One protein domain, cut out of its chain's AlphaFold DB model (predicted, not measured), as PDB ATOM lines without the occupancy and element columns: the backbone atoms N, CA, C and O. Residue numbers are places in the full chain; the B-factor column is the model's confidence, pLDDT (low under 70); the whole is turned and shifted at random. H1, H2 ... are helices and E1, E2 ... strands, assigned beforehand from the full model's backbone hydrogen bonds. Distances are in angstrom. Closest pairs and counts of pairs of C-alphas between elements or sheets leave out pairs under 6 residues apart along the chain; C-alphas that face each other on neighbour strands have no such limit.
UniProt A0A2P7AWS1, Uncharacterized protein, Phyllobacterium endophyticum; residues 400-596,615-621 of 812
ATOM      1  N   VAL A 400       4.462   4.699  37.302       87.88
ATOM      2  CA  VAL A 400       3.102   4.720  36.764       87.88
ATOM      3  C   VAL A 400       2.294   3.579  37.369       87.88
ATOM      4  O   VAL A 400       2.651   2.410  37.247       87.88
ATOM      5  N   VAL A 401       1.147   3.903  37.960       86.69
ATOM      6  CA  VAL A 401       0.122   2.907  38.297       86.69
ATOM      7  C   VAL A 401      -0.873   2.854  37.142       86.69
ATOM      8  O   VAL A 401      -1.682   3.768  36.960       86.69
ATOM      9  N   PHE A 402      -0.813   1.785  36.351       88.88
ATOM     10  CA  PHE A 402      -1.663   1.584  35.184       88.88
ATOM     11  C   PHE A 402      -3.012   0.981  35.603       88.88
ATOM     12  O   PHE A 402      -3.250  -0.223  35.499       88.88
ATOM     13  N   ASP A 403      -3.900   1.834  36.107       83.81
ATOM     14  CA  ASP A 403      -5.258   1.464  36.507       83.81
ATOM     15  C   ASP A 403      -6.311   1.780  35.420       83.81
ATOM     16  O   ASP A 403      -6.034   2.344  34.352       83.81
ATOM     17  N   ASP A 404      -7.567   1.409  35.693       81.50
ATOM     18  CA  ASP A 404      -8.700   1.660  34.796       81.50
ATOM     19  C   ASP A 404      -8.845   3.152  34.431       81.50
ATOM     20  O   ASP A 404      -9.274   3.481  33.318       81.50
ATOM     21  N   ALA A 405      -8.506   4.059  35.354       72.25
ATOM     22  CA  ALA A 405      -8.606   5.500  35.159       72.25
ATOM     23  C   ALA A 405      -7.506   6.010  34.222       72.25
ATOM     24  O   ALA A 405      -7.813   6.694  33.238       72.25
ATOM     25  N   TYR A 406      -6.256   5.615  34.466       76.50
ATOM     26  CA  TYR A 406      -5.117   5.925  33.607       76.50
ATOM     27  C   TYR A 406      -5.365   5.445  32.169       76.50
ATOM     28  O   TYR A 406      -5.157   6.193  31.204       76.50
ATOM     29  N   HIS A 407      -5.921   4.235  32.014       78.44
ATOM     30  CA  HIS A 407      -6.308   3.705  30.711       78.44
ATOM     31  C   HIS A 407      -7.380   4.558  30.009       78.44
ATOM     32  O   HIS A 407      -7.170   4.972  28.864       78.44
ATOM     33  N   GLN A 408      -8.518   4.818  30.666       69.56
ATOM     34  CA  GLN A 408      -9.678   5.494  30.061       69.56
ATOM     35  C   GLN A 408      -9.405   6.950  29.671       69.56
ATOM     36  O   GLN A 408     -10.070   7.491  28.785       69.56
ATOM     37  N   GLN A 409      -8.450   7.594  30.335       57.91
ATOM     38  CA  GLN A 409      -8.171   9.013  30.154       57.91
ATOM     39  C   GLN A 409      -7.029   9.299  29.178       57.91
ATOM     40  O   GLN A 409      -6.670  10.462  29.014       57.91
ATOM     41  N   ASN A 410      -6.450   8.282  28.524       54.94
ATOM     42  CA  ASN A 410      -5.183   8.421  27.788       54.94
ATOM     43  C   ASN A 410      -4.106   9.130  28.643       54.94
ATOM     44  O   ASN A 410      -3.368   9.975  28.139       54.94
ATOM     45  N   GLY A 411      -4.095   8.865  29.957       46.41
ATOM     46  CA  GLY A 411      -3.220   9.529  30.925       46.41
ATOM     47  C   GLY A 411      -3.408  11.042  31.097       46.41
ATOM     48  O   GLY A 411      -2.500  11.726  31.558       46.41
ATOM     49  N   LEU A 412      -4.572  11.602  30.754       43.66
ATOM     50  CA  LEU A 412      -4.934  12.995  31.050       43.66
ATOM     51  C   LEU A 412      -5.263  13.196  32.543       43.66
ATOM     52  O   LEU A 412      -6.351  13.651  32.884       43.66
ATOM     53  N   LEU A 413      -4.321  12.892  33.436       46.81
ATOM     54  CA  LEU A 413      -4.435  13.203  34.867       46.81
ATOM     55  C   LEU A 413      -3.801  14.554  35.245       46.81
ATOM     56  O   LEU A 413      -3.686  14.900  36.417       46.81
ATOM     57  N   GLY A 414      -3.499  15.389  34.247       39.28
ATOM     58  CA  GLY A 414      -3.114  16.784  34.445       39.28
ATOM     59  C   GLY A 414      -4.311  17.672  34.810       39.28
ATOM     60  O   GLY A 414      -5.165  17.944  33.962       39.28
ATOM     61  N   ALA A 415      -4.338  18.137  36.067       37.81
ATOM     62  CA  ALA A 415      -4.858  19.402  36.630       37.81
ATOM     63  C   ALA A 415      -6.213  20.007  36.213       37.81
ATOM     64  O   ALA A 415      -6.949  20.548  37.041       37.81
ATOM     65  N   SER A 416      -6.563  19.962  34.935       37.25
ATOM     66  CA  SER A 416      -7.827  20.449  34.385       37.25
ATOM     67  C   SER A 416      -9.040  19.692  34.941       37.25
ATOM     68  O   SER A 416     -10.107  20.286  35.133       37.25
ATOM     69  N   GLU A 417      -8.865  18.414  35.284       40.84
ATOM     70  CA  GLU A 417      -9.884  17.602  35.948       40.84
ATOM     71  C   GLU A 417      -9.941  17.806  37.465       40.84
ATOM     72  O   GLU A 417     -11.015  17.651  38.039       40.84
ATOM     73  N   TRP A 418      -8.857  18.232  38.121       38.25
ATOM     74  CA  TRP A 418      -8.852  18.502  39.564       38.25
ATOM     75  C   TRP A 418      -9.912  19.548  39.942       38.25
ATOM     76  O   TRP A 418     -10.727  19.318  40.835       38.25
ATOM     77  N   ILE A 419     -10.003  20.645  39.176       36.16
ATOM     78  CA  ILE A 419     -11.056  21.657  39.362       36.16
ATOM     79  C   ILE A 419     -12.440  21.081  39.042       36.16
ATOM     80  O   ILE A 419     -13.382  21.308  39.797       36.16
ATOM     81  N   ALA A 420     -12.600  20.345  37.937       36.59
ATOM     82  CA  ALA A 420     -13.901  19.786  37.556       36.59
ATOM     83  C   ALA A 420     -14.428  18.773  38.593       36.59
ATOM     84  O   ALA A 420     -15.633  18.708  38.845       36.59
ATOM     85  N   ASN A 421     -13.521  18.029  39.226       38.84
ATOM     86  CA  ASN A 421     -13.820  16.935  40.139       38.84
ATOM     87  C   ASN A 421     -14.052  17.412  41.577       38.84
ATOM     88  O   ASN A 421     -14.985  16.924  42.213       38.84
ATOM     89  N   LEU A 422     -13.334  18.443  42.047       35.03
ATOM     90  CA  LEU A 422     -13.608  19.074  43.349       35.03
ATOM     91  C   LEU A 422     -15.027  19.683  43.407       35.03
ATOM     92  O   LEU A 422     -15.656  19.723  44.461       35.03
ATOM     93  N   LEU A 423     -15.557  20.140  42.264       32.66
ATOM     94  CA  LEU A 423     -16.859  20.820  42.167       32.66
ATOM     95  C   LEU A 423     -18.027  19.866  41.880       32.66
ATOM     96  O   LEU A 423     -19.169  20.171  42.225       32.66
ATOM     97  N   ASN A 424     -17.772  18.719  41.243       31.83
ATOM     98  CA  ASN A 424     -18.816  17.746  40.902       31.83
ATOM     99  C   ASN A 424     -19.206  16.831  42.073       31.83
ATOM    100  O   ASN A 424     -20.290  16.249  42.030       31.83
ATOM    101  N   MET A 425     -18.388  16.741  43.128       29.27
ATOM    102  CA  MET A 425     -18.658  15.881  44.290       29.27
ATOM    103  C   MET A 425     -19.939  16.231  45.068       29.27
ATOM    104  O   MET A 425     -20.432  15.383  45.806       29.27
ATOM    105  N   GLN A 426     -20.521  17.426  44.904       31.33
ATOM    106  CA  GLN A 426     -21.724  17.815  45.659       31.33
ATOM    107  C   GLN A 426     -22.940  18.226  44.826       31.33
ATOM    108  O   GLN A 426     -24.044  18.269  45.363       31.33
ATOM    109  N   LEU A 427     -22.808  18.494  43.524       31.33
ATOM    110  CA  LEU A 427     -23.878  19.211  42.823       31.33
ATOM    111  C   LEU A 427     -25.054  18.354  42.329       31.33
ATOM    112  O   LEU A 427     -26.057  18.947  41.950       31.33
ATOM    113  N   ASN A 428     -25.000  17.009  42.312       29.05
ATOM    114  CA  ASN A 428     -26.077  16.227  41.664       29.05
ATOM    115  C   ASN A 428     -26.378  14.808  42.181       29.05
ATOM    116  O   ASN A 428     -26.979  14.027  41.444       29.05
ATOM    117  N   ASN A 429     -26.029  14.446  43.423       29.89
ATOM    118  CA  ASN A 429     -26.435  13.150  44.012       29.89
ATOM    119  C   ASN A 429     -26.080  11.908  43.147       29.89
ATOM    120  O   ASN A 429     -26.686  10.844  43.276       29.89
ATOM    121  N   LYS A 430     -25.111  12.062  42.237       27.48
ATOM    122  CA  LYS A 430     -24.528  11.027  41.391       27.48
ATOM    123  C   LYS A 430     -23.031  11.080  41.628       27.48
ATOM    124  O   LYS A 430     -22.376  12.047  41.248       27.48
ATOM    125  N   THR A 431     -22.540  10.059  42.307       30.42
ATOM    126  CA  THR A 431     -21.141   9.817  42.627       30.42
ATOM    127  C   THR A 431     -20.366   9.677  41.319       30.42
ATOM    128  O   THR A 431     -20.393   8.632  40.681       30.42
ATOM    129  N   VAL A 432     -19.714  10.746  40.867       30.08
ATOM    130  CA  VAL A 432     -18.575  10.596  39.961       30.08
ATOM    131  C   VAL A 432     -17.395  10.404  40.894       30.08
ATOM    132  O   VAL A 432     -16.869  11.377  41.429       30.08
ATOM    133  N   ALA A 433     -17.056   9.148  41.185       33.16
ATOM    134  CA  ALA A 433     -15.746   8.843  41.735       33.16
ATOM    135  C   ALA A 433     -14.718   9.433  40.761       33.16
ATOM    136  O   ALA A 433     -14.683   9.073  39.585       33.16
ATOM    137  N   SER A 434     -13.988  10.441  41.223       47.34
ATOM    138  CA  SER A 434     -12.950  11.121  40.463       47.34
ATOM    139  C   SER A 434     -11.852  10.122  40.108       47.34
ATOM    140  O   SER A 434     -11.153   9.642  40.997       47.34
ATOM    141  N   SER A 435     -11.709   9.825  38.821       46.94
ATOM    142  CA  SER A 435     -10.791   8.832  38.247       46.94
ATOM    143  C   SER A 435      -9.356   8.966  38.763       46.94
ATOM    144  O   SER A 435      -8.771   7.967  39.152       46.94
ATOM    145  N   GLY A 436      -8.820  10.184  38.900       49.47
ATOM    146  CA  GLY A 436      -7.455  10.393  39.415       49.47
ATOM    147  C   GLY A 436      -7.222  10.048  40.889       49.47
ATOM    148  O   GLY A 436      -6.098   9.772  41.287       49.47
ATOM    149  N   TRP A 437      -8.268  10.021  41.720       59.22
ATOM    150  CA  TRP A 437      -8.131   9.585  43.117       59.22
ATOM    151  C   TRP A 437      -8.120   8.060  43.261       59.22
ATOM    152  O   TRP A 437      -7.797   7.573  44.342       59.22
ATOM    153  N   ALA A 438      -8.459   7.312  42.202       63.06
ATOM    154  CA  ALA A 438      -8.329   5.857  42.204       63.06
ATOM    155  C   ALA A 438      -6.857   5.459  42.393       63.06
ATOM    156  O   ALA A 438      -6.554   4.669  43.285       63.06
ATOM    157  N   THR A 439      -5.954   6.122  41.664       68.50
ATOM    158  CA  THR A 439      -4.503   5.964  41.801       68.50
ATOM    159  C   THR A 439      -3.984   6.407  43.171       68.50
ATOM    160  O   THR A 439      -3.119   5.750  43.742       68.50
ATOM    161  N   HIS A 440      -4.548   7.478  43.748       71.19
ATOM    162  CA  HIS A 440      -4.198   7.928  45.104       71.19
ATOM    163  C   HIS A 440      -4.643   6.942  46.197       71.19
ATOM    164  O   HIS A 440      -4.294   7.105  47.367       71.19
ATOM    165  N   GLY A 441      -5.433   5.918  45.864       65.19
ATOM    166  CA  GLY A 441      -5.771   4.853  46.792       65.19
ATOM    167  C   GLY A 441      -4.511   4.225  47.390       65.19
ATOM    168  O   GLY A 441      -3.507   4.010  46.722       65.19
ATOM    169  N   SER A 442      -4.559   3.890  48.673       61.78
ATOM    170  CA  SER A 442      -3.385   3.360  49.362       61.78
ATOM    171  C   SER A 442      -3.055   1.903  48.992       61.78
ATOM    172  O   SER A 442      -1.942   1.448  49.235       61.78
ATOM    173  N   MET A 443      -4.007   1.173  48.397       64.12
ATOM    174  CA  MET A 443      -3.807  -0.195  47.895       64.12
ATOM    175  C   MET A 443      -2.841  -0.246  46.697       64.12
ATOM    176  O   MET A 443      -1.866  -0.985  46.813       64.12
ATOM    177  N   PRO A 444      -3.025   0.549  45.616       67.62
ATOM    178  CA  PRO A 444      -2.060   0.601  44.518       67.62
ATOM    179  C   PRO A 444      -0.623   0.858  44.971       67.62
ATOM    180  O   PRO A 444       0.302   0.230  44.476       67.62
ATOM    181  N   MET A 445      -0.431   1.731  45.964       72.88
ATOM    182  CA  MET A 445       0.906   2.013  46.486       72.88
ATOM    183  C   MET A 445       1.505   0.843  47.275       72.88
ATOM    184  O   MET A 445       2.700   0.584  47.174       72.88
ATOM    185  N   SER A 446       0.694   0.132  48.065       67.88
ATOM    186  CA  SER A 446       1.154  -1.086  48.745       67.88
ATOM    187  C   SER A 446       1.593  -2.144  47.737       67.88
ATOM    188  O   SER A 446       2.646  -2.745  47.909       67.88
ATOM    189  N   ASP A 447       0.776  -2.354  46.704       69.69
ATOM    190  CA  ASP A 447       1.038  -3.319  45.637       69.69
ATOM    191  C   ASP A 447       2.303  -2.949  44.851       69.69
ATOM    192  O   ASP A 447       3.151  -3.804  44.604       69.69
ATOM    193  N   ALA A 448       2.487  -1.658  44.549       73.81
ATOM    194  CA  ALA A 448       3.684  -1.145  43.891       73.81
ATOM    195  C   ALA A 448       4.960  -1.476  44.673       73.81
ATOM    196  O   ALA A 448       5.914  -1.991  44.097       73.81
ATOM    197  N   VAL A 449       4.980  -1.213  45.986       71.38
ATOM    198  CA  VAL A 449       6.147  -1.506  46.835       71.38
ATOM    199  C   VAL A 449       6.462  -3.001  46.843       71.38
ATOM    200  O   VAL A 449       7.623  -3.373  46.675       71.38
ATOM    201  N   ASP A 450       5.441  -3.845  47.011       72.06
ATOM    202  CA  ASP A 450       5.614  -5.298  47.084       72.06
ATOM    203  C   ASP A 450       6.138  -5.870  45.755       72.06
ATOM    204  O   ASP A 450       7.056  -6.689  45.761       72.06
ATOM    205  N   ARG A 451       5.599  -5.419  44.614       80.69
ATOM    206  CA  ARG A 451       5.965  -5.941  43.287       80.69
ATOM    207  C   ARG A 451       7.279  -5.389  42.757       80.69
ATOM    208  O   ARG A 451       8.042  -6.161  42.199       80.69
ATOM    209  N   ILE A 452       7.592  -4.112  42.985       79.62
ATOM    210  CA  ILE A 452       8.915  -3.559  42.642       79.62
ATOM    211  C   ILE A 452      10.003  -4.305  43.406       79.62
ATOM    212  O   ILE A 452      11.033  -4.648  42.839       79.62
ATOM    213  N   TYR A 453       9.777  -4.574  44.693       76.38
ATOM    214  CA  TYR A 453      10.758  -5.292  45.488       76.38
ATOM    215  C   TYR A 453      10.845  -6.780  45.133       76.38
ATOM    216  O   TYR A 453      11.934  -7.344  45.096       76.38
ATOM    217  N   GLY A 454       9.698  -7.427  44.918       79.06
ATOM    218  CA  GLY A 454       9.637  -8.841  44.558       79.06
ATOM    219  C   GLY A 454      10.103  -9.140  43.133       79.06
ATOM    220  O   GLY A 454      10.289 -10.311  42.816       79.06
ATOM    221  N   SER A 455      10.276  -8.105  42.310       86.19
ATOM    222  CA  SER A 455      10.638  -8.228  40.905       86.19
ATOM    223  C   SER A 455      12.026  -8.818  40.714       86.19
ATOM    224  O   SER A 455      12.971  -8.420  41.394       86.19
ATOM    225  N   VAL A 456      12.191  -9.677  39.710       86.19
ATOM    226  CA  VAL A 456      13.522 -10.145  39.272       86.19
ATOM    227  C   VAL A 456      14.459  -9.002  38.860       86.19
ATOM    228  O   VAL A 456      15.676  -9.153  38.917       86.19
ATOM    229  N   PHE A 457      13.905  -7.839  38.509       85.75
ATOM    230  CA  PHE A 457      14.650  -6.658  38.078       85.75
ATOM    231  C   PHE A 457      14.946  -5.661  39.212       85.75
ATOM    232  O   PHE A 457      15.499  -4.589  38.961       85.75
ATOM    233  N   HIS A 458      14.595  -5.965  40.468       81.00
ATOM    234  CA  HIS A 458      14.659  -4.983  41.562       81.00
ATOM    235  C   HIS A 458      16.055  -4.367  41.782       81.00
ATOM    236  O   HIS A 458      16.163  -3.249  42.288       81.00
ATOM    237  N   ASP A 459      17.127  -5.092  41.444       75.50
ATOM    238  CA  ASP A 459      18.514  -4.655  41.652       75.50
ATOM    239  C   ASP A 459      19.017  -3.675  40.586       75.50
ATOM    240  O   ASP A 459      19.921  -2.887  40.874       75.50
ATOM    241  N   VAL A 460      18.406  -3.677  39.399       74.00
ATOM    242  CA  VAL A 460      18.754  -2.771  38.290       74.00
ATOM    243  C   VAL A 460      17.841  -1.543  38.226       74.00
ATOM    244  O   VAL A 460      18.199  -0.533  37.624       74.00
ATOM    245  N   MET A 461      16.696  -1.564  38.919       80.81
ATOM    246  CA  MET A 461      15.825  -0.393  39.059       80.81
ATOM    247  C   MET A 461      16.449   0.693  39.950       80.81
ATOM    248  O   MET A 461      17.042   0.423  41.000       80.81
ATOM    249  N   ASP A 462      16.240   1.956  39.588       75.06
ATOM    250  CA  ASP A 462      16.588   3.127  40.385       75.06
ATOM    251  C   ASP A 462      15.439   4.147  40.478       75.06
ATOM    252  O   ASP A 462      14.305   3.897  40.073       75.06
ATOM    253  N   ARG A 463      15.706   5.302  41.102       76.69
ATOM    254  CA  ARG A 463      14.677   6.330  41.334       76.69
ATOM    255  C   ARG A 463      14.158   6.993  40.050       76.69
ATOM    256  O   ARG A 463      13.080   7.582  40.075       76.69
ATOM    257  N   ASP A 464      14.952   6.977  38.990       77.31
ATOM    258  CA  ASP A 464      14.694   7.642  37.719       77.31
ATOM    259  C   ASP A 464      14.283   6.608  36.642       77.31
ATOM    260  O   ASP A 464      13.801   6.999  35.580       77.31
ATOM    261  N   SER A 465      14.357   5.303  36.941       83.81
ATOM    262  CA  SER A 465      13.748   4.235  36.143       83.81
ATOM    263  C   SER A 465      12.257   4.467  35.901       83.81
ATOM    264  O   SER A 465      11.510   4.829  36.814       83.81
ATOM    265  N   VAL A 466      11.819   4.204  34.669       87.69
ATOM    266  CA  VAL A 466      10.402   4.169  34.300       87.69
ATOM    267  C   VAL A 466       9.830   2.835  34.750       87.69
ATOM    268  O   VAL A 466      10.282   1.788  34.295       87.69
ATOM    269  N   ILE A 467       8.852   2.864  35.651       90.94
ATOM    270  CA  ILE A 467       8.218   1.658  36.188       90.94
ATOM    271  C   ILE A 467       6.723   1.742  35.911       90.94
ATOM    272  O   ILE A 467       6.049   2.623  36.440       90.94
ATOM    273  N   VAL A 468       6.187   0.818  35.120       93.31
ATOM    274  CA  VAL A 468       4.758   0.723  34.810       93.31
ATOM    275  C   VAL A 468       4.171  -0.494  35.511       93.31
ATOM    276  O   VAL A 468       4.465  -1.637  35.173       93.31
ATOM    277  N   LEU A 469       3.310  -0.251  36.494       92.75
ATOM    278  CA  LEU A 469       2.668  -1.288  37.292       92.75
ATOM    279  C   LEU A 469       1.249  -1.562  36.776       92.75
ATOM    280  O   LEU A 469       0.376  -0.702  36.900       92.75
ATOM    281  N   SER A 470       0.987  -2.767  36.261       93.44
ATOM    282  CA  SER A 470      -0.378  -3.226  35.950       93.44
ATOM    283  C   SER A 470      -1.248  -3.201  37.213       93.44
ATOM    284  O   SER A 470      -0.923  -3.870  38.189       93.44
ATOM    285  N   HIS A 471      -2.330  -2.422  37.235       89.81
ATOM    286  CA  HIS A 471      -3.261  -2.352  38.373       89.81
ATOM    287  C   HIS A 471      -4.717  -2.227  37.890       89.81
ATOM    288  O   HIS A 471      -5.522  -1.443  38.406       89.81
ATOM    289  N   LEU A 472      -5.048  -2.976  36.836       85.19
ATOM    290  CA  LEU A 472      -6.377  -2.996  36.235       85.19
ATOM    291  C   LEU A 472      -7.361  -3.792  37.095       85.19
ATOM    292  O   LEU A 472      -7.015  -4.751  37.783       85.19
ATOM    293  N   THR A 473      -8.641  -3.433  37.023       82.81
ATOM    294  CA  THR A 473      -9.684  -4.263  37.631       82.81
ATOM    295  C   THR A 473      -9.912  -5.519  36.794       82.81
ATOM    296  O   THR A 473      -9.732  -5.516  35.577       82.81
ATOM    297  N   SER A 474     -10.463  -6.574  37.400       81.56
ATOM    298  CA  SER A 474     -10.811  -7.825  36.701       81.56
ATOM    299  C   SER A 474     -11.764  -7.654  35.504       81.56
ATOM    300  O   SER A 474     -11.943  -8.562  34.692       81.56
ATOM    301  N   LYS A 475     -12.405  -6.485  35.359       84.06
ATOM    302  CA  LYS A 475     -13.203  -6.140  34.175       84.06
ATOM    303  C   LYS A 475     -12.338  -5.833  32.951       84.06
ATOM    304  O   LYS A 475     -12.789  -6.152  31.843       84.06
ATOM    305  N   LEU A 476     -11.178  -5.203  33.143       85.44
ATOM    306  CA  LEU A 476     -10.255  -4.751  32.094       85.44
ATOM    307  C   LEU A 476      -8.982  -5.603  31.992       85.44
ATOM    308  O   LEU A 476      -8.405  -5.663  30.905       85.44
ATOM    309  N   GLN A 477      -8.606  -6.294  33.069       89.31
ATOM    310  CA  GLN A 477      -7.532  -7.287  33.092       89.31
ATOM    311  C   GLN A 477      -7.700  -8.298  31.942       89.31
ATOM    312  O   GLN A 477      -8.819  -8.735  31.643       89.31
ATOM    313  N   GLY A 478      -6.610  -8.600  31.232       87.12
ATOM    314  CA  GLY A 478      -6.613  -9.482  30.056       87.12
ATOM    315  C   GLY A 478      -7.339  -8.940  28.812       87.12
ATOM    316  O   GLY A 478      -7.570  -9.682  27.857       87.12
ATOM    317  N   LYS A 479      -7.759  -7.665  28.798       90.12
ATOM    318  CA  LYS A 479      -8.420  -7.017  27.640       90.12
ATOM    319  C   LYS A 479      -7.736  -5.739  27.186       90.12
ATOM    320  O   LYS A 479      -7.959  -5.296  26.059       90.12
ATOM    321  N   ILE A 480      -6.959  -5.133  28.071       90.06
ATOM    322  CA  ILE A 480      -6.276  -3.869  27.859       90.06
ATOM    323  C   ILE A 480      -4.776  -4.112  27.912       90.06
ATOM    324  O   ILE A 480      -4.305  -4.767  28.831       90.06
ATOM    325  N   TRP A 481      -4.059  -3.548  26.940       91.31
ATOM    326  CA  TRP A 481      -2.600  -3.523  26.930       91.31
ATOM    327  C   TRP A 481      -2.087  -2.541  27.985       91.31
ATOM    328  O   TRP A 481      -2.432  -1.355  27.935       91.31
ATOM    329  N   VAL A 482      -1.302  -3.055  28.926       92.69
ATOM    330  CA  VAL A 482      -0.486  -2.291  29.871       92.69
ATOM    331  C   VAL A 482       0.792  -1.891  29.148       92.69
ATOM    332  O   VAL A 482       1.466  -2.738  28.572       92.69
ATOM    333  N   GLU A 483       1.076  -0.595  29.112       87.75
ATOM    334  CA  GLU A 483       2.164  -0.019  28.317       87.75
ATOM    335  C   GLU A 483       2.583   1.331  28.911       87.75
ATOM    336  O   GLU A 483       1.761   2.006  29.546       87.75
ATOM    337  N   ASP A 484       3.817   1.764  28.659       84.44
ATOM    338  CA  ASP A 484       4.178   3.166  28.870       84.44
ATOM    339  C   ASP A 484       3.481   4.036  27.814       84.44
ATOM    340  O   ASP A 484       3.729   3.932  26.608       84.44
ATOM    341  N   LYS A 485       2.555   4.889  28.254       76.19
ATOM    342  CA  LYS A 485       1.748   5.716  27.357       76.19
ATOM    343  C   LYS A 485       2.364   7.087  27.180       76.19
ATOM    344  O   LYS A 485       2.773   7.746  28.126       76.19
ATOM    345  N   LYS A 486       2.251   7.613  25.960       69.00
ATOM    346  CA  LYS A 486       2.465   9.039  25.719       69.00
ATOM    347  C   LYS A 486       1.329   9.842  26.342       69.00
ATOM    348  O   LYS A 486       0.243   9.932  25.763       69.00
ATOM    349  N   THR A 487       1.586  10.454  27.489       60.31
ATOM    350  CA  THR A 487       0.628  11.317  28.189       60.31
ATOM    351  C   THR A 487       1.191  12.737  28.309       60.31
ATOM    352  O   THR A 487       2.376  12.952  28.077       60.31
ATOM    353  N   PRO A 488       0.381  13.755  28.639       50.06
ATOM    354  CA  PRO A 488       0.916  15.089  28.919       50.06
ATOM    355  C   PRO A 488       1.760  15.174  30.200       50.06
ATOM    356  O   PRO A 488       2.458  16.165  30.375       50.06
ATOM    357  N   THR A 489       1.665  14.182  31.093       49.16
ATOM    358  CA  THR A 489       2.425  14.119  32.355       49.16
ATOM    359  C   THR A 489       3.675  13.237  32.249       49.16
ATOM    360  O   THR A 489       4.613  13.429  33.020       49.16
ATOM    361  N   SER A 490       3.722  12.341  31.256       59.69
ATOM    362  CA  SER A 490       4.866  11.487  30.933       59.69
ATOM    363  C   SER A 490       5.624  12.017  29.706       59.69
ATOM    364  O   SER A 490       5.114  12.048  28.585       59.69
ATOM    365  N   ASP A 491       6.879  12.416  29.910       63.44
ATOM    366  CA  ASP A 491       7.862  12.667  28.847       63.44
ATOM    367  C   ASP A 491       8.750  11.449  28.538       63.44
ATOM    368  O   ASP A 491       9.597  11.532  27.647       63.44
ATOM    369  N   HIS A 492       8.556  10.336  29.254       71.31
ATOM    370  CA  HIS A 492       9.417   9.156  29.168       71.31
ATOM    371  C   HIS A 492       8.941   8.137  28.130       71.31
ATOM    372  O   HIS A 492       9.579   7.110  27.939       71.31
ATOM    373  N   TYR A 493       7.867   8.445  27.401       64.44
ATOM    374  CA  TYR A 493       7.356   7.588  26.339       64.44
ATOM    375  C   TYR A 493       8.432   7.218  25.309       64.44
ATOM    376  O   TYR A 493       8.931   8.069  24.563       64.44
ATOM    377  N   GLY A 494       8.712   5.917  25.227       64.94
ATOM    378  CA  GLY A 494       9.728   5.350  24.346       64.94
ATOM    379  C   GLY A 494      11.132   5.288  24.953       64.94
ATOM    380  O   GLY A 494      12.068   4.986  24.216       64.94
ATOM    381  N   ALA A 495      11.281   5.585  26.247       73.31
ATOM    382  CA  ALA A 495      12.444   5.197  27.039       73.31
ATOM    383  C   ALA A 495      12.377   3.705  27.403       73.31
ATOM    384  O   ALA A 495      11.341   3.069  27.221       73.31
ATOM    385  N   ALA A 496      13.490   3.170  27.910       79.25
ATOM    386  CA  ALA A 496      13.531   1.859  28.546       79.25
ATOM    387  C   ALA A 496      12.582   1.835  29.754       79.25
ATOM    388  O   ALA A 496      12.610   2.768  30.571       79.25
ATOM    389  N   ALA A 497      11.746   0.801  29.867       86.81
ATOM    390  CA  ALA A 497      10.765   0.689  30.938       86.81
ATOM    391  C   ALA A 497      10.767  -0.689  31.605       86.81
ATOM    392  O   ALA A 497      10.891  -1.728  30.965       86.81
ATOM    393  N   PHE A 498      10.538  -0.684  32.917       92.56
ATOM    394  CA  PHE A 498      10.194  -1.874  33.683       92.56
ATOM    395  C   PHE A 498       8.673  -1.998  33.729       92.56
ATOM    396  O   PHE A 498       8.005  -1.161  34.341       92.56
ATOM    397  N   ILE A 499       8.105  -3.018  33.090       95.12
ATOM    398  CA  ILE A 499       6.658  -3.235  33.050       95.12
ATOM    399  C   ILE A 499       6.312  -4.477  33.862       95.12
ATOM    400  O   ILE A 499       6.644  -5.603  33.496       95.12
ATOM    401  N   LEU A 500       5.619  -4.256  34.974       95.69
ATOM    402  CA  LEU A 500       5.272  -5.301  35.926       95.69
ATOM    403  C   LEU A 500       3.807  -5.712  35.731       95.69
ATOM    404  O   LEU A 500       2.894  -4.881  35.809       95.69
ATOM    405  N   GLY A 501       3.588  -7.008  35.528       94.12
ATOM    406  CA  GLY A 501       2.312  -7.721  35.443       94.12
ATOM    407  C   GLY A 501       1.885  -8.348  36.775       94.12
ATOM    408  O   GLY A 501       2.531  -8.163  37.810       94.12
ATOM    409  N   THR A 502       0.739  -9.009  36.772       91.94
ATOM    410  CA  THR A 502      -0.010  -9.514  37.929       91.94
ATOM    411  C   THR A 502      -0.029 -11.044  37.944       91.94
ATOM    412  O   THR A 502       0.536 -11.676  37.081       91.94
ATOM    413  N   ASN A 503      -0.687 -11.680  38.918       91.00
ATOM    414  CA  ASN A 503      -0.884 -13.141  38.869       91.00
ATOM    415  C   ASN A 503      -2.121 -13.560  38.039       91.00
ATOM    416  O   ASN A 503      -2.558 -14.712  38.121       91.00
ATOM    417  N   ASP A 504      -2.744 -12.611  37.339       91.25
ATOM    418  CA  ASP A 504      -3.853 -12.832  36.415       91.25
ATOM    419  C   ASP A 504      -3.342 -12.704  34.975       91.25
ATOM    420  O   ASP A 504      -2.341 -12.052  34.737       91.25
ATOM    421  N   ASN A 505      -4.088 -13.218  33.990       92.94
ATOM    422  CA  ASN A 505      -3.714 -13.054  32.580       92.94
ATOM    423  C   ASN A 505      -3.573 -11.561  32.204       92.94
ATOM    424  O   ASN A 505      -4.569 -10.820  32.167       92.94
ATOM    425  N   ASP A 506      -2.366 -11.138  31.859       94.69
ATOM    426  CA  ASP A 506      -2.011  -9.790  31.442       94.69
ATOM    427  C   ASP A 506      -1.887  -9.674  29.914       94.69
ATOM    428  O   ASP A 506      -1.533 -10.610  29.194       94.69
ATOM    429  N   LEU A 507      -2.191  -8.479  29.399       94.62
ATOM    430  CA  LEU A 507      -1.752  -8.061  28.069       94.62
ATOM    431  C   LEU A 507      -0.737  -6.940  28.280       94.62
ATOM    432  O   LEU A 507      -1.113  -5.866  28.746       94.62
ATOM    433  N   ILE A 508       0.527  -7.164  27.940       94.50
ATOM    434  CA  ILE A 508       1.613  -6.201  28.155       94.50
ATOM    435  C   ILE A 508       2.229  -5.813  26.819       94.50
ATOM    436  O   ILE A 508       2.434  -6.664  25.962       94.50
ATOM    437  N   ARG A 509       2.502  -4.526  26.606       90.06
ATOM    438  CA  ARG A 509       3.146  -4.040  25.385       90.06
ATOM    439  C   ARG A 509       4.424  -3.278  25.719       90.06
ATOM    440  O   ARG A 509       4.375  -2.334  26.504       90.06
ATOM    441  N   GLY A 510       5.515  -3.679  25.069       86.44
ATOM    442  CA  GLY A 510       6.784  -2.952  25.080       86.44
ATOM    443  C   GLY A 510       6.740  -1.697  24.202       86.44
ATOM    444  O   GLY A 510       5.937  -1.584  23.269       86.44
ATOM    445  N   GLY A 511       7.577  -0.724  24.526       78.62
ATOM    446  CA  GLY A 511       7.777   0.513  23.799       78.62
ATOM    447  C   GLY A 511       8.950   0.469  22.811       78.62
ATOM    448  O   GLY A 511       9.229  -0.521  22.137       78.62
ATOM    449  N   ARG A 512       9.575   1.642  22.654       75.25
ATOM    450  CA  ARG A 512      10.722   1.879  21.758       75.25
ATOM    451  C   ARG A 512      12.067   1.687  22.465       75.25
ATOM    452  O   ARG A 512      13.081   1.539  21.787       75.25
ATOM    453  N   GLY A 513      12.088   1.810  23.786       75.88
ATOM    454  CA  GLY A 513      13.286   1.572  24.576       75.88
ATOM    455  C   GLY A 513      13.426   0.097  24.906       75.88
ATOM    456  O   GLY A 513      12.541  -0.686  24.596       75.88
ATOM    457  N   ASP A 514      14.545  -0.243  25.523       79.62
ATOM    458  CA  ASP A 514      14.841  -1.599  25.974       79.62
ATOM    459  C   ASP A 514      13.988  -1.908  27.207       79.62
ATOM    460  O   ASP A 514      14.149  -1.290  28.261       79.62
ATOM    461  N   ASP A 515      13.001  -2.789  27.045       87.50
ATOM    462  CA  ASP A 515      12.003  -3.040  28.080       87.50
ATOM    463  C   ASP A 515      12.310  -4.301  28.889       87.50
ATOM    464  O   ASP A 515      12.608  -5.366  28.345       87.50
ATOM    465  N   ALA A 516      12.147  -4.199  30.206       91.94
ATOM    466  CA  ALA A 516      12.154  -5.321  31.136       91.94
ATOM    467  C   ALA A 516      10.720  -5.627  31.569       91.94
ATOM    468  O   ALA A 516      10.077  -4.838  32.264       91.94
ATOM    469  N   ILE A 517      10.198  -6.779  31.160       95.69
ATOM    470  CA  ILE A 517       8.806  -7.167  31.377       95.69
ATOM    471  C   ILE A 517       8.757  -8.384  32.288       95.69
ATOM    472  O   ILE A 517       9.345  -9.416  31.983       95.69
ATOM    473  N   GLU A 518       8.014  -8.290  33.385       96.31
ATOM    474  CA  GLU A 518       7.782  -9.410  34.298       96.31
ATOM    475  C   GLU A 518       6.286  -9.647  34.436       96.31
ATOM    476  O   GLU A 518       5.569  -8.756  34.886       96.31
ATOM    477  N   THR A 519       5.799 -10.828  34.054       93.44
ATOM    478  CA  THR A 519       4.351 -11.103  34.024       93.44
ATOM    479  C   THR A 519       3.847 -11.934  35.200       93.44
ATOM    480  O   THR A 519       2.655 -11.955  35.434       93.44
ATOM    481  N   LEU A 520       4.737 -12.521  36.005       89.81
ATOM    482  CA  LEU A 520       4.430 -13.351  37.181       89.81
ATOM    483  C   LEU A 520       3.694 -14.672  36.898       89.81
ATOM    484  O   LEU A 520       4.328 -15.719  36.876       89.81
ATOM    485  N   SER A 521       2.366 -14.699  36.845       88.81
ATOM    486  CA  SER A 521       1.574 -15.931  36.681       88.81
ATOM    487  C   SER A 521       0.308 -15.613  35.906       88.81
ATOM    488  O   SER A 521      -0.210 -14.511  36.007       88.81
ATOM    489  N   GLY A 522      -0.258 -16.599  35.218       88.25
ATOM    490  CA  GLY A 522      -1.332 -16.359  34.254       88.25
ATOM    491  C   GLY A 522      -0.886 -16.691  32.835       88.25
ATOM    492  O   GLY A 522       0.256 -17.028  32.596       88.25
ATOM    493  N   ASN A 523      -1.822 -16.706  31.887       86.62
ATOM    494  CA  ASN A 523      -1.490 -16.907  30.475       86.62
ATOM    495  C   ASN A 523      -1.419 -15.539  29.808       86.62
ATOM    496  O   ASN A 523      -2.455 -14.980  29.419       86.62
ATOM    497  N   ASP A 524      -0.209 -15.027  29.696       92.56
ATOM    498  CA  ASP A 524       0.067 -13.645  29.364       92.56
ATOM    499  C   ASP A 524       0.378 -13.474  27.881       92.56
ATOM    500  O   ASP A 524       0.893 -14.362  27.191       92.56
ATOM    501  N   TYR A 525       0.041 -12.296  27.366       90.44
ATOM    502  CA  TYR A 525       0.394 -11.891  26.014       90.44
ATOM    503  C   TYR A 525       1.281 -10.662  26.076       90.44
ATOM    504  O   TYR A 525       0.856  -9.609  26.546       90.44
ATOM    505  N   ILE A 526       2.484 -10.789  25.535       92.94
ATOM    506  CA  ILE A 526       3.489  -9.740  25.495       92.94
ATOM    507  C   ILE A 526       3.666  -9.305  24.039       92.94
ATOM    508  O   ILE A 526       4.029 -10.104  23.181       92.94
ATOM    509  N   ASP A 527       3.373  -8.049  23.727       89.12
ATOM    510  CA  ASP A 527       3.472  -7.486  22.382       89.12
ATOM    511  C   ASP A 527       4.737  -6.635  22.263       89.12
ATOM    512  O   ASP A 527       4.793  -5.529  22.793       89.12
ATOM    513  N   LEU A 528       5.740  -7.168  21.565       87.94
ATOM    514  CA  LEU A 528       7.002  -6.487  21.230       87.94
ATOM    515  C   LEU A 528       7.037  -6.117  19.732       87.94
ATOM    516  O   LEU A 528       8.084  -5.875  19.124       87.94
ATOM    517  N   SER A 529       5.862  -6.122  19.099       77.50
ATOM    518  CA  SER A 529       5.645  -5.829  17.686       77.50
ATOM    519  C   SER A 529       5.315  -4.337  17.470       77.50
ATOM    520  O   SER A 529       4.796  -3.678  18.365       77.50
ATOM    521  N   SER A 530       5.538  -3.780  16.268       68.12
ATOM    522  CA  SER A 530       5.259  -2.360  15.951       68.12
ATOM    523  C   SER A 530       3.780  -2.081  15.699       68.12
ATOM    524  O   SER A 530       3.381  -1.009  15.217       68.12
ATOM    525  N   ALA A 531       2.909  -3.051  15.985       54.19
ATOM    526  CA  ALA A 531       1.483  -2.823  15.876       54.19
ATOM    527  C   ALA A 531       1.050  -1.665  16.789       54.19
ATOM    528  O   ALA A 531       1.643  -1.396  17.823       54.19
ATOM    529  N   ALA A 532      -0.015  -0.972  16.384       48.44
ATOM    530  CA  ALA A 532      -0.490   0.278  16.989       48.44
ATOM    531  C   ALA A 532       0.355   1.541  16.697       48.44
ATOM    532  O   ALA A 532      -0.007   2.617  17.168       48.44
ATOM    533  N   GLY A 533       1.368   1.467  15.823       51.31
ATOM    534  CA  GLY A 533       2.105   2.648  15.345       51.31
ATOM    535  C   GLY A 533       3.234   3.101  16.272       51.31
ATOM    536  O   GLY A 533       3.638   4.262  16.206       51.31
ATOM    537  N   LEU A 534       3.712   2.192  17.124       56.50
ATOM    538  CA  LEU A 534       4.891   2.354  17.969       56.50
ATOM    539  C   LEU A 534       6.130   1.881  17.195       56.50
ATOM    540  O   LEU A 534       6.076   0.865  16.506       56.50
ATOM    541  N   GLU A 535       7.231   2.630  17.258       59.91
ATOM    542  CA  GLU A 535       8.531   2.143  16.774       59.91
ATOM    543  C   GLU A 535       9.094   1.149  17.801       59.91
ATOM    544  O   GLU A 535       8.995   1.416  18.993       59.91
ATOM    545  N   HIS A 536       9.665   0.030  17.351       63.50
ATOM    546  CA  HIS A 536      10.228  -0.999  18.236       63.50
ATOM    547  C   HIS A 536      11.492  -0.550  18.959       63.50
ATOM    548  O   HIS A 536      12.252   0.264  18.413       63.50
ATOM    549  N   SER A 537      11.793  -1.228  20.070       66.06
ATOM    550  CA  SER A 537      13.179  -1.408  20.492       66.06
ATOM    551  C   SER A 537      14.026  -1.968  19.349       66.06
ATOM    552  O   SER A 537      13.641  -2.897  18.631       66.06
ATOM    553  N   LYS A 538      15.194  -1.353  19.163       67.06
ATOM    554  CA  LYS A 538      16.286  -1.896  18.347       67.06
ATOM    555  C   LYS A 538      17.382  -2.522  19.212       67.06
ATOM    556  O   LYS A 538      18.318  -3.075  18.639       67.06
ATOM    557  N   GLY A 539      17.264  -2.424  20.536       72.50
ATOM    558  CA  GLY A 539      18.141  -3.056  21.506       72.50
ATOM    559  C   GLY A 539      17.540  -4.323  22.085       72.50
ATOM    560  O   GLY A 539      17.058  -5.173  21.323       72.50
ATOM    561  N   THR A 540      17.647  -4.483  23.396       81.56
ATOM    562  CA  THR A 540      17.319  -5.727  24.096       81.56
ATOM    563  C   THR A 540      16.026  -5.573  24.882       81.56
ATOM    564  O   THR A 540      15.965  -4.773  25.803       81.56
ATOM    565  N   ASP A 541      15.011  -6.380  24.566       88.56
ATOM    566  CA  ASP A 541      13.869  -6.543  25.478       88.56
ATOM    567  C   ASP A 541      14.035  -7.850  26.247       88.56
ATOM    568  O   ASP A 541      14.296  -8.896  25.639       88.56
ATOM    569  N   ILE A 542      13.849  -7.801  27.563       91.75
ATOM    570  CA  ILE A 542      13.910  -8.969  28.440       91.75
ATOM    571  C   ILE A 542      12.522  -9.248  28.999       91.75
ATOM    572  O   ILE A 542      11.872  -8.377  29.571       91.75
ATOM    573  N   VAL A 543      12.063 -10.487  28.849       94.25
ATOM    574  CA  VAL A 543      10.768 -10.947  29.351       94.25
ATOM    575  C   VAL A 543      10.985 -12.091  30.327       94.25
ATOM    576  O   VAL A 543      11.514 -13.132  29.948       94.25
ATOM    577  N   TYR A 544      10.508 -11.921  31.555       94.44
ATOM    578  CA  TYR A 544      10.299 -12.990  32.523       94.44
ATOM    579  C   TYR A 544       8.820 -13.323  32.605       94.44
ATOM    580  O   TYR A 544       8.042 -12.641  33.280       94.44
ATOM    581  N   ALA A 545       8.440 -14.378  31.891       87.81
ATOM    582  CA  ALA A 545       7.098 -14.920  31.961       87.81
ATOM    583  C   ALA A 545       6.943 -15.880  33.154       87.81
ATOM    584  O   ALA A 545       7.922 -16.389  33.707       87.81
ATOM    585  N   GLY A 546       5.698 -16.112  33.567       80.19
ATOM    586  CA  GLY A 546       5.369 -17.148  34.539       80.19
ATOM    587  C   GLY A 546       5.566 -18.560  33.989       80.19
ATOM    588  O   GLY A 546       5.793 -18.771  32.807       80.19
ATOM    589  N   GLN A 547       5.445 -19.590  34.832       71.81
ATOM    590  CA  GLN A 547       5.481 -20.987  34.357       71.81
ATOM    591  C   GLN A 547       4.121 -21.460  33.813       71.81
ATOM    592  O   GLN A 547       3.648 -22.555  34.152       71.81
ATOM    593  N   ASP A 548       3.487 -20.651  32.971       82.12
ATOM    594  CA  ASP A 548       2.120 -20.847  32.508       82.12
ATOM    595  C   ASP A 548       2.063 -21.091  30.991       82.12
ATOM    596  O   ASP A 548       2.628 -22.086  30.540       82.12
ATOM    597  N   ASN A 549       1.260 -20.379  30.205       79.19
ATOM    598  CA  ASN A 549       1.255 -20.542  28.747       79.19
ATOM    599  C   ASN A 549       1.287 -19.170  28.100       79.19
ATOM    600  O   ASN A 549       0.265 -18.653  27.632       79.19
ATOM    601  N   ASP A 550       2.493 -18.633  28.063       82.62
ATOM    602  CA  ASP A 550       2.749 -17.248  27.726       82.62
ATOM    603  C   ASP A 550       3.073 -17.098  26.246       82.62
ATOM    604  O   ASP A 550       3.557 -18.018  25.571       82.62
ATOM    605  N   THR A 551       2.701 -15.951  25.686       81.75
ATOM    606  CA  THR A 551       2.823 -15.673  24.257       81.75
ATOM    607  C   THR A 551       3.506 -14.341  24.020       81.75
ATOM    608  O   THR A 551       2.956 -13.294  24.344       81.75
ATOM    609  N   VAL A 552       4.650 -14.364  23.341       87.69
ATOM    610  CA  VAL A 552       5.320 -13.157  22.847       87.69
ATOM    611  C   VAL A 552       4.973 -12.939  21.378       87.69
ATOM    612  O   VAL A 552       5.045 -13.854  20.557       87.69
ATOM    613  N   ILE A 553       4.591 -11.716  21.031       82.81
ATOM    614  CA  ILE A 553       4.188 -11.310  19.690       82.81
ATOM    615  C   ILE A 553       5.280 -10.434  19.075       82.81
ATOM    616  O   ILE A 553       5.671  -9.416  19.638       82.81
ATOM    617  N   LEU A 554       5.737 -10.827  17.890       82.62
ATOM    618  CA  LEU A 554       6.842 -10.240  17.142       82.62
ATOM    619  C   LEU A 554       6.392  -9.854  15.732       82.62
ATOM    620  O   LEU A 554       5.387 -10.350  15.209       82.62
ATOM    621  N   ASP A 555       7.153  -8.978  15.088       77.81
ATOM    622  CA  ASP A 555       6.851  -8.520  13.734       77.81
ATOM    623  C   ASP A 555       7.431  -9.403  12.639       77.81
ATOM    624  O   ASP A 555       8.331 -10.204  12.863       77.81
ATOM    625  N   GLY A 556       6.922  -9.237  11.420       73.75
ATOM    626  CA  GLY A 556       7.474  -9.900  10.246       73.75
ATOM    627  C   GLY A 556       7.209 -11.402  10.243       73.75
ATOM    628  O   GLY A 556       6.141 -11.864  10.655       73.75
ATOM    629  N   TYR A 557       8.159 -12.161   9.705       69.31
ATOM    630  CA  TYR A 557       8.084 -13.614   9.621       69.31
ATOM    631  C   TYR A 557       9.117 -14.259  10.513       69.31
ATOM    632  O   TYR A 557      10.209 -13.741  10.697       69.31
ATOM    633  N   ARG A 558       8.824 -15.486  10.938       69.81
ATOM    634  CA  ARG A 558       9.780 -16.351  11.628       69.81
ATOM    635  C   ARG A 558      11.127 -16.456  10.903       69.81
ATOM    636  O   ARG A 558      12.149 -16.584  11.572       69.81
ATOM    637  N   GLU A 559      11.153 -16.444   9.570       67.62
ATOM    638  CA  GLU A 559      12.403 -16.554   8.799       67.62
ATOM    639  C   GLU A 559      13.319 -15.332   8.928       67.62
ATOM    640  O   GLU A 559      14.505 -15.442   8.627       67.62
ATOM    641  N   ASP A 560      12.791 -14.204   9.402       72.06
ATOM    642  CA  ASP A 560      13.558 -12.977   9.611       72.06
ATOM    643  C   ASP A 560      14.364 -13.021  10.926       72.06
ATOM    644  O   ASP A 560      15.173 -12.132  11.181       72.06
ATOM    645  N   TYR A 561      14.162 -14.059  11.751       75.12
ATOM    646  CA  TYR A 561      14.764 -14.185  13.078       75.12
ATOM    647  C   TYR A 561      15.754 -15.344  13.181       75.12
ATOM    648  O   TYR A 561      15.486 -16.483  12.767       75.12
ATOM    649  N   VAL A 562      16.857 -15.065  13.868       75.06
ATOM    650  CA  VAL A 562      17.701 -16.073  14.506       75.06
ATOM    651  C   VAL A 562      17.084 -16.388  15.866       75.06
ATOM    652  O   VAL A 562      16.800 -15.483  16.640       75.06
ATOM    653  N   ILE A 563      16.845 -17.669  16.151       74.62
ATOM    654  CA  ILE A 563      16.312 -18.111  17.444       74.62
ATOM    655  C   ILE A 563      17.267 -19.138  18.028       74.62
ATOM    656  O   ILE A 563      17.461 -20.205  17.438       74.62
ATOM    657  N   LEU A 564      17.840 -18.800  19.175       71.06
ATOM    658  CA  LEU A 564      18.648 -19.675  20.011       71.06
ATOM    659  C   LEU A 564      17.866 -19.971  21.295       71.06
ATOM    660  O   LEU A 564      16.925 -19.259  21.635       71.06
ATOM    661  N   GLY A 565      18.222 -21.036  22.002       65.25
ATOM    662  CA  GLY A 565      17.598 -21.323  23.286       65.25
ATOM    663  C   GLY A 565      18.513 -22.120  24.189       65.25
ATOM    664  O   GLY A 565      19.179 -23.052  23.723       65.25
ATOM    665  N   ASP A 566      18.506 -21.776  25.471       65.12
ATOM    666  CA  ASP A 566      19.114 -22.577  26.520       65.12
ATOM    667  C   ASP A 566      18.030 -23.350  27.277       65.12
ATOM    668  O   ASP A 566      17.109 -22.826  27.899       65.12
ATOM    669  N   LYS A 567      18.154 -24.673  27.209       62.12
ATOM    670  CA  LYS A 567      17.235 -25.600  27.859       62.12
ATOM    671  C   LYS A 567      17.370 -25.580  29.384       62.12
ATOM    672  O   LYS A 567      16.417 -25.956  30.065       62.12
ATOM    673  N   LYS A 568      18.552 -25.263  29.918       64.06
ATOM    674  CA  LYS A 568      18.805 -25.314  31.360       64.06
ATOM    675  C   LYS A 568      18.125 -24.144  32.067       64.06
ATOM    676  O   LYS A 568      17.476 -24.381  33.083       64.06
ATOM    677  N   SER A 569      18.248 -22.951  31.500       64.75
ATOM    678  CA  SER A 569      17.615 -21.723  31.981       64.75
ATOM    679  C   SER A 569      16.174 -21.541  31.509       64.75
ATOM    680  O   SER A 569      15.435 -20.793  32.135       64.75
ATOM    681  N   ARG A 570      15.742 -22.290  30.478       71.75
ATOM    682  CA  ARG A 570      14.427 -22.143  29.817       71.75
ATOM    683  C   ARG A 570      14.267 -20.773  29.150       71.75
ATOM    684  O   ARG A 570      13.169 -20.223  29.095       71.75
ATOM    685  N   THR A 571      15.361 -20.285  28.578       77.06
ATOM    686  CA  THR A 571      15.440 -18.979  27.923       77.06
ATOM    687  C   THR A 571      15.532 -19.140  26.410       77.06
ATOM    688  O   THR A 571      16.254 -20.004  25.899       77.06
ATOM    689  N   LEU A 572      14.804 -18.305  25.676       78.00
ATOM    690  CA  LEU A 572      14.923 -18.144  24.230       78.00
ATOM    691  C   LEU A 572      15.568 -16.797  23.920       78.00
ATOM    692  O   LEU A 572      15.138 -15.771  24.427       78.00
ATOM    693  N   TYR A 573      16.528 -16.803  23.006       77.19
ATOM    694  CA  TYR A 573      17.146 -15.598  22.469       77.19
ATOM    695  C   TYR A 573      16.693 -15.432  21.024       77.19
ATOM    696  O   TYR A 573      17.026 -16.244  20.154       77.19
ATOM    697  N   VAL A 574      15.882 -14.410  20.770       83.19
ATOM    698  CA  VAL A 574      15.227 -14.158  19.485       83.19
ATOM    699  C   VAL A 574      15.765 -12.856  18.908       83.19
ATOM    700  O   VAL A 574      15.429 -11.776  19.375       83.19
ATOM    701  N   TYR A 575      16.604 -12.956  17.882       83.19
ATOM    702  CA  TYR A 575      17.302 -11.818  17.291       83.19
ATOM    703  C   TYR A 575      16.836 -11.536  15.865       83.19
ATOM    704  O   TYR A 575      16.731 -12.449  15.039       83.19
ATOM    705  N   ASN A 576      16.627 -10.258  15.560       82.75
ATOM    706  CA  ASN A 576      16.432  -9.752  14.209       82.75
ATOM    707  C   ASN A 576      17.150  -8.398  14.059       82.75
ATOM    708  O   ASN A 576      16.881  -7.492  14.841       82.75
ATOM    709  N   PRO A 577      17.990  -8.199  13.026       77.62
ATOM    710  CA  PRO A 577      18.715  -6.939  12.820       77.62
ATOM    711  C   PRO A 577      17.842  -5.672  12.746       77.62
ATOM    712  O   PRO A 577      18.346  -4.565  12.911       77.62
ATOM    713  N   ALA A 578      16.549  -5.804  12.438       78.50
ATOM    714  CA  ALA A 578      15.607  -4.690  12.375       78.50
ATOM    715  C   ALA A 578      14.982  -4.331  13.733       78.50
ATOM    716  O   ALA A 578      14.577  -3.182  13.909       78.50
ATOM    717  N   THR A 579      14.884  -5.292  14.657       78.00
ATOM    718  CA  THR A 579      14.161  -5.157  15.937       78.00
ATOM    719  C   THR A 579      15.010  -5.538  17.153       78.00
ATOM    720  O   THR A 579      14.473  -5.682  18.243       78.00
ATOM    721  N   GLY A 580      16.312  -5.762  16.976       84.06
ATOM    722  CA  GLY A 580      17.232  -6.123  18.051       84.06
ATOM    723  C   GLY A 580      17.034  -7.533  18.611       84.06
ATOM    724  O   GLY A 580      16.502  -8.430  17.942       84.06
ATOM    725  N   LEU A 581      17.507  -7.723  19.843       85.81
ATOM    726  CA  LEU A 581      17.448  -8.974  20.592       85.81
ATOM    727  C   LEU A 581      16.219  -8.990  21.507       85.81
ATOM    728  O   LEU A 581      15.821  -7.964  22.055       85.81
ATOM    729  N   LYS A 582      15.614 -10.166  21.667       88.69
ATOM    730  CA  LYS A 582      14.621 -10.459  22.702       88.69
ATOM    731  C   LYS A 582      15.107 -11.645  23.515       88.69
ATOM    732  O   LYS A 582      15.325 -12.718  22.946       88.69
ATOM    733  N   GLU A 583      15.266 -11.453  24.811       89.12
ATOM    734  CA  GLU A 583      15.583 -12.508  25.765       89.12
ATOM    735  C   GLU A 583      14.305 -12.900  26.503       89.12
ATOM    736  O   GLU A 583      13.688 -12.096  27.194       89.12
ATOM    737  N   LEU A 584      13.852 -14.129  26.290       88.62
ATOM    738  CA  LEU A 584      12.522 -14.578  26.681       88.62
ATOM    739  C   LEU A 584      12.649 -15.774  27.622       88.62
ATOM    740  O   LEU A 584      12.883 -16.901  27.178       88.62
ATOM    741  N   HIS A 585      12.496 -15.528  28.916       86.69
ATOM    742  CA  HIS A 585      12.483 -16.542  29.964       86.69
ATOM    743  C   HIS A 585      11.072 -17.096  30.130       86.69
ATOM    744  O   HIS A 585      10.110 -16.336  30.219       86.69
ATOM    745  N   ASP A 586      10.961 -18.424  30.171       84.31
ATOM    746  CA  ASP A 586       9.708 -19.134  30.457       84.31
ATOM    747  C   ASP A 586       8.556 -18.899  29.453       84.31
ATOM    748  O   ASP A 586       7.409 -19.195  29.741       84.31
ATOM    749  N   VAL A 587       8.849 -18.475  28.218       80.12
ATOM    750  CA  VAL A 587       7.823 -18.230  27.182       80.12
ATOM    751  C   VAL A 587       7.511 -19.477  26.341       80.12
ATOM    752  O   VAL A 587       8.383 -20.014  25.651       80.12
ATOM    753  N   GLU A 588       6.240 -19.894  26.292       78.50
ATOM    754  CA  GLU A 588       5.795 -21.049  25.494       78.50
ATOM    755  C   GLU A 588       5.470 -20.748  24.027       78.50
ATOM    756  O   GLU A 588       5.510 -21.655  23.194       78.50
ATOM    757  N   ASN A 589       5.087 -19.527  23.657       72.38
ATOM    758  CA  ASN A 589       4.583 -19.263  22.306       72.38
ATOM    759  C   ASN A 589       5.188 -17.998  21.701       72.38
ATOM    760  O   ASN A 589       5.230 -16.948  22.333       72.38
ATOM    761  N   LEU A 590       5.589 -18.081  20.430       78.12
ATOM    762  CA  LEU A 590       5.988 -16.928  19.624       78.12
ATOM    763  C   LEU A 590       4.966 -16.716  18.509       78.12
ATOM    764  O   LEU A 590       4.730 -17.598  17.687       78.12
ATOM    765  N   GLN A 591       4.360 -15.541  18.432       75.69
ATOM    766  CA  GLN A 591       3.435 -15.180  17.362       75.69
ATOM    767  C   GLN A 591       4.081 -14.155  16.435       75.69
ATOM    768  O   GLN A 591       4.560 -13.130  16.896       75.69
ATOM    769  N   PHE A 592       4.045 -14.385  15.121       73.44
ATOM    770  CA  PHE A 592       4.651 -13.484  14.135       73.44
ATOM    771  C   PHE A 592       3.581 -12.768  13.300       73.44
ATOM    772  O   PHE A 592       2.687 -13.398  12.716       73.44
ATOM    773  N   ARG A 593       3.668 -11.435  13.228       69.19
ATOM    774  CA  ARG A 593       2.757 -10.563  12.472       69.19
ATOM    775  C   ARG A 593       3.360 -10.179  11.113       69.19
ATOM    776  O   ARG A 593       3.931  -9.105  10.945       69.19
ATOM    777  N   GLY A 594       3.158 -11.034  10.106       57.34
ATOM    778  CA  GLY A 594       3.602 -10.807   8.722       57.34
ATOM    779  C   GLY A 594       2.455 -10.623   7.712       57.34
ATOM    780  O   GLY A 594       1.412 -11.273   7.790       57.34
ATOM    781  N   ALA A 595       2.635  -9.754   6.709       46.94
ATOM    782  CA  ALA A 595       1.754  -9.650   5.535       46.94
ATOM    783  C   ALA A 595       2.547  -9.848   4.229       46.94
ATOM    784  O   ALA A 595       3.366  -9.003   3.865       46.94
ATOM    785  N   ARG A 596       2.386 -10.996   3.548       45.56
ATOM    786  CA  ARG A 596       3.176 -11.338   2.346       45.56
ATOM    787  C   ARG A 596       2.266 -11.119   1.152       45.56
ATOM    788  O   ARG A 596       1.272 -11.825   0.985       45.56
ATOM    789  N   HIS A 615      -1.521 -13.122   6.852       38.12
ATOM    790  CA  HIS A 615      -1.211 -14.431   7.433       38.12
ATOM    791  C   HIS A 615      -0.580 -14.206   8.807       38.12
ATOM    792  O   HIS A 615       0.620 -13.994   8.912       38.12
ATOM    793  N   GLU A 616      -1.400 -14.223   9.857       41.84
ATOM    794  CA  GLU A 616      -0.907 -14.284  11.236       41.84
ATOM    795  C   GLU A 616      -0.555 -15.747  11.533       41.84
ATOM    796  O   GLU A 616      -1.397 -16.634  11.374       41.84
ATOM    797  N   GLY A 617       0.710 -16.012  11.862       44.09
ATOM    798  CA  GLY A 617       1.206 -17.353  12.165       44.09
ATOM    799  C   GLY A 617       1.641 -17.441  13.621       44.09
ATOM    800  O   GLY A 617       2.444 -16.627  14.072       44.09
ATOM    801  N   THR A 618       1.129 -18.430  14.351       43.69
ATOM    802  CA  THR A 618       1.591 -18.756  15.709       43.69
ATOM    803  C   THR A 618       2.594 -19.903  15.634       43.69
ATOM    804  O   THR A 618       2.319 -20.937  15.022       43.69
ATOM    805  N   PHE A 619       3.761 -19.711  16.236       46.84
ATOM    806  CA  PHE A 619       4.808 -20.706  16.417       46.84
ATOM    807  C   PHE A 619       4.824 -21.146  17.886       46.84
ATOM    808  O   PHE A 619       5.238 -20.396  18.766       46.84
ATOM    809  N   ASN A 620       4.368 -22.368  18.152       46.69
ATOM    810  CA  ASN A 620       4.378 -22.924  19.506       46.69
ATOM    811  C   ASN A 620       5.779 -23.459  19.832       46.69
ATOM    812  O   ASN A 620       6.326 -24.265  19.071       46.69
ATOM    813  N   VAL A 621       6.331 -23.054  20.971       48.47
ATOM    814  CA  VAL A 621       7.597 -23.541  21.519       48.47
ATOM    815  C   VAL A 621       7.278 -24.470  22.693       48.47
ATOM    816  O   VAL A 621       6.899 -24.037  23.773       48.47
TER     817      VAL A 621
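What this domain is: This is residues 400 to 596 and 615 to 621 of the 812 residues of an uncharacterized protein of Phyllobacterium endophyticum (UniProt A0A2P7AWS1). From residue 497 on, the chain is wound in stacked turns, a flattened solenoid whose strands lie in two walls partly face to face, E3, E5, E7 and E11 in one, E4, E6, E8 and E12 in the other. H4 crosses the outside of the larger sheet over E1, E2 and E3; H1, H2 and H3 lie at that end, where residues 426 to 431 stick out, and the hairpin E9 and E10 extends the same sheet at the other end. The printed part has 204 residues with four named helices and thirteen named strands, in the order E1, H1 to H4, E2 to E13; the class is mixed, helices and strands, with under half of the residues in named elements. The whole is compact, with a radius of gyration of the C-alphas of 18.2 A, yet elongated, spanning 61 by 37 by 30 A.

How they stand to each other: The larger sheet, mixed and twisted, runs E1, residues 400 to 402, E2, 466 to 470, E3, 497 to 500, E5, 516 to 518, E7, 540 to 544, E11, 580 to 585, E10, 571 to 576, and E9, 562 to 566. E1 and E2 are parallel, with N 400 and O 467 within hydrogen-bond range at 2.8 A. Between them in the chain come H1, residues 404 to 408, H2, 416 to 424, H3, 436 to 439, and H4, 442 to 454, a strand-helix-strand unit, two parallel neighbour strands with helices between. H1 and H3 touch, the C-alphas of Ala 405 and Gly 436 closest at 6.6 A; H2 is near H3. H4 is on the sheet, two layers of helix and sheet, at a height of 10.0 A, across the strands at 71 degrees to E3 on the local plane; its closest C-alphas to E2 are Ala 448 and Leu 469, 6.7 A. Every O i to N i+4 pair is within hydrogen-bond range in H1 and H4, 4 of 5 in H2; H3 is too short for one. E9, E10 and E11 form a meander, each strand the antiparallel neighbour of the one before; N 564 and O 573 are within hydrogen-bond range at 2.9 A, and N 574 and O 582 at 2.8 A. The second sheet, mixed and twisted, runs E4, residues 507 to 509, E6, 525 to 527, E8, 551 to 555, E12, 589 to 594, and E13, 615 to 620. E8 and E12 are parallel, with N 552 and O 589 2.8 A apart. Across the two sheets, the closest C-alphas of E3 and E4 are Ile 499 and Ile 508, 7.6 A.

Where its parts are: E1 begins at C-alpha 400 (3.102, 4.720, 36.764). H4 measures 18.5 A from C-alpha 442 (-3.385, 3.360, 49.362), and H2 13.1 A. E10, E11 and E12 measure 16.6, 16.5 and 16.0 A; E13, 15.8 A, ends at C-alpha 620 (4.378, -22.924, 19.506).

The domain as a whole: The C-alphas farthest apart, Leu 427 and Lys 568, are 62.7 A apart. Residues 597 to 614 are not printed; C-alphas 596 and 615 are 7.4 A apart across the cut. The long links are H2 to H3, H4 to E2, E2 to E3 and E6 to E7. The mean pLDDT of the printed part is 71.9, with residues 408 to 439 and 615 to 621 among those under 70.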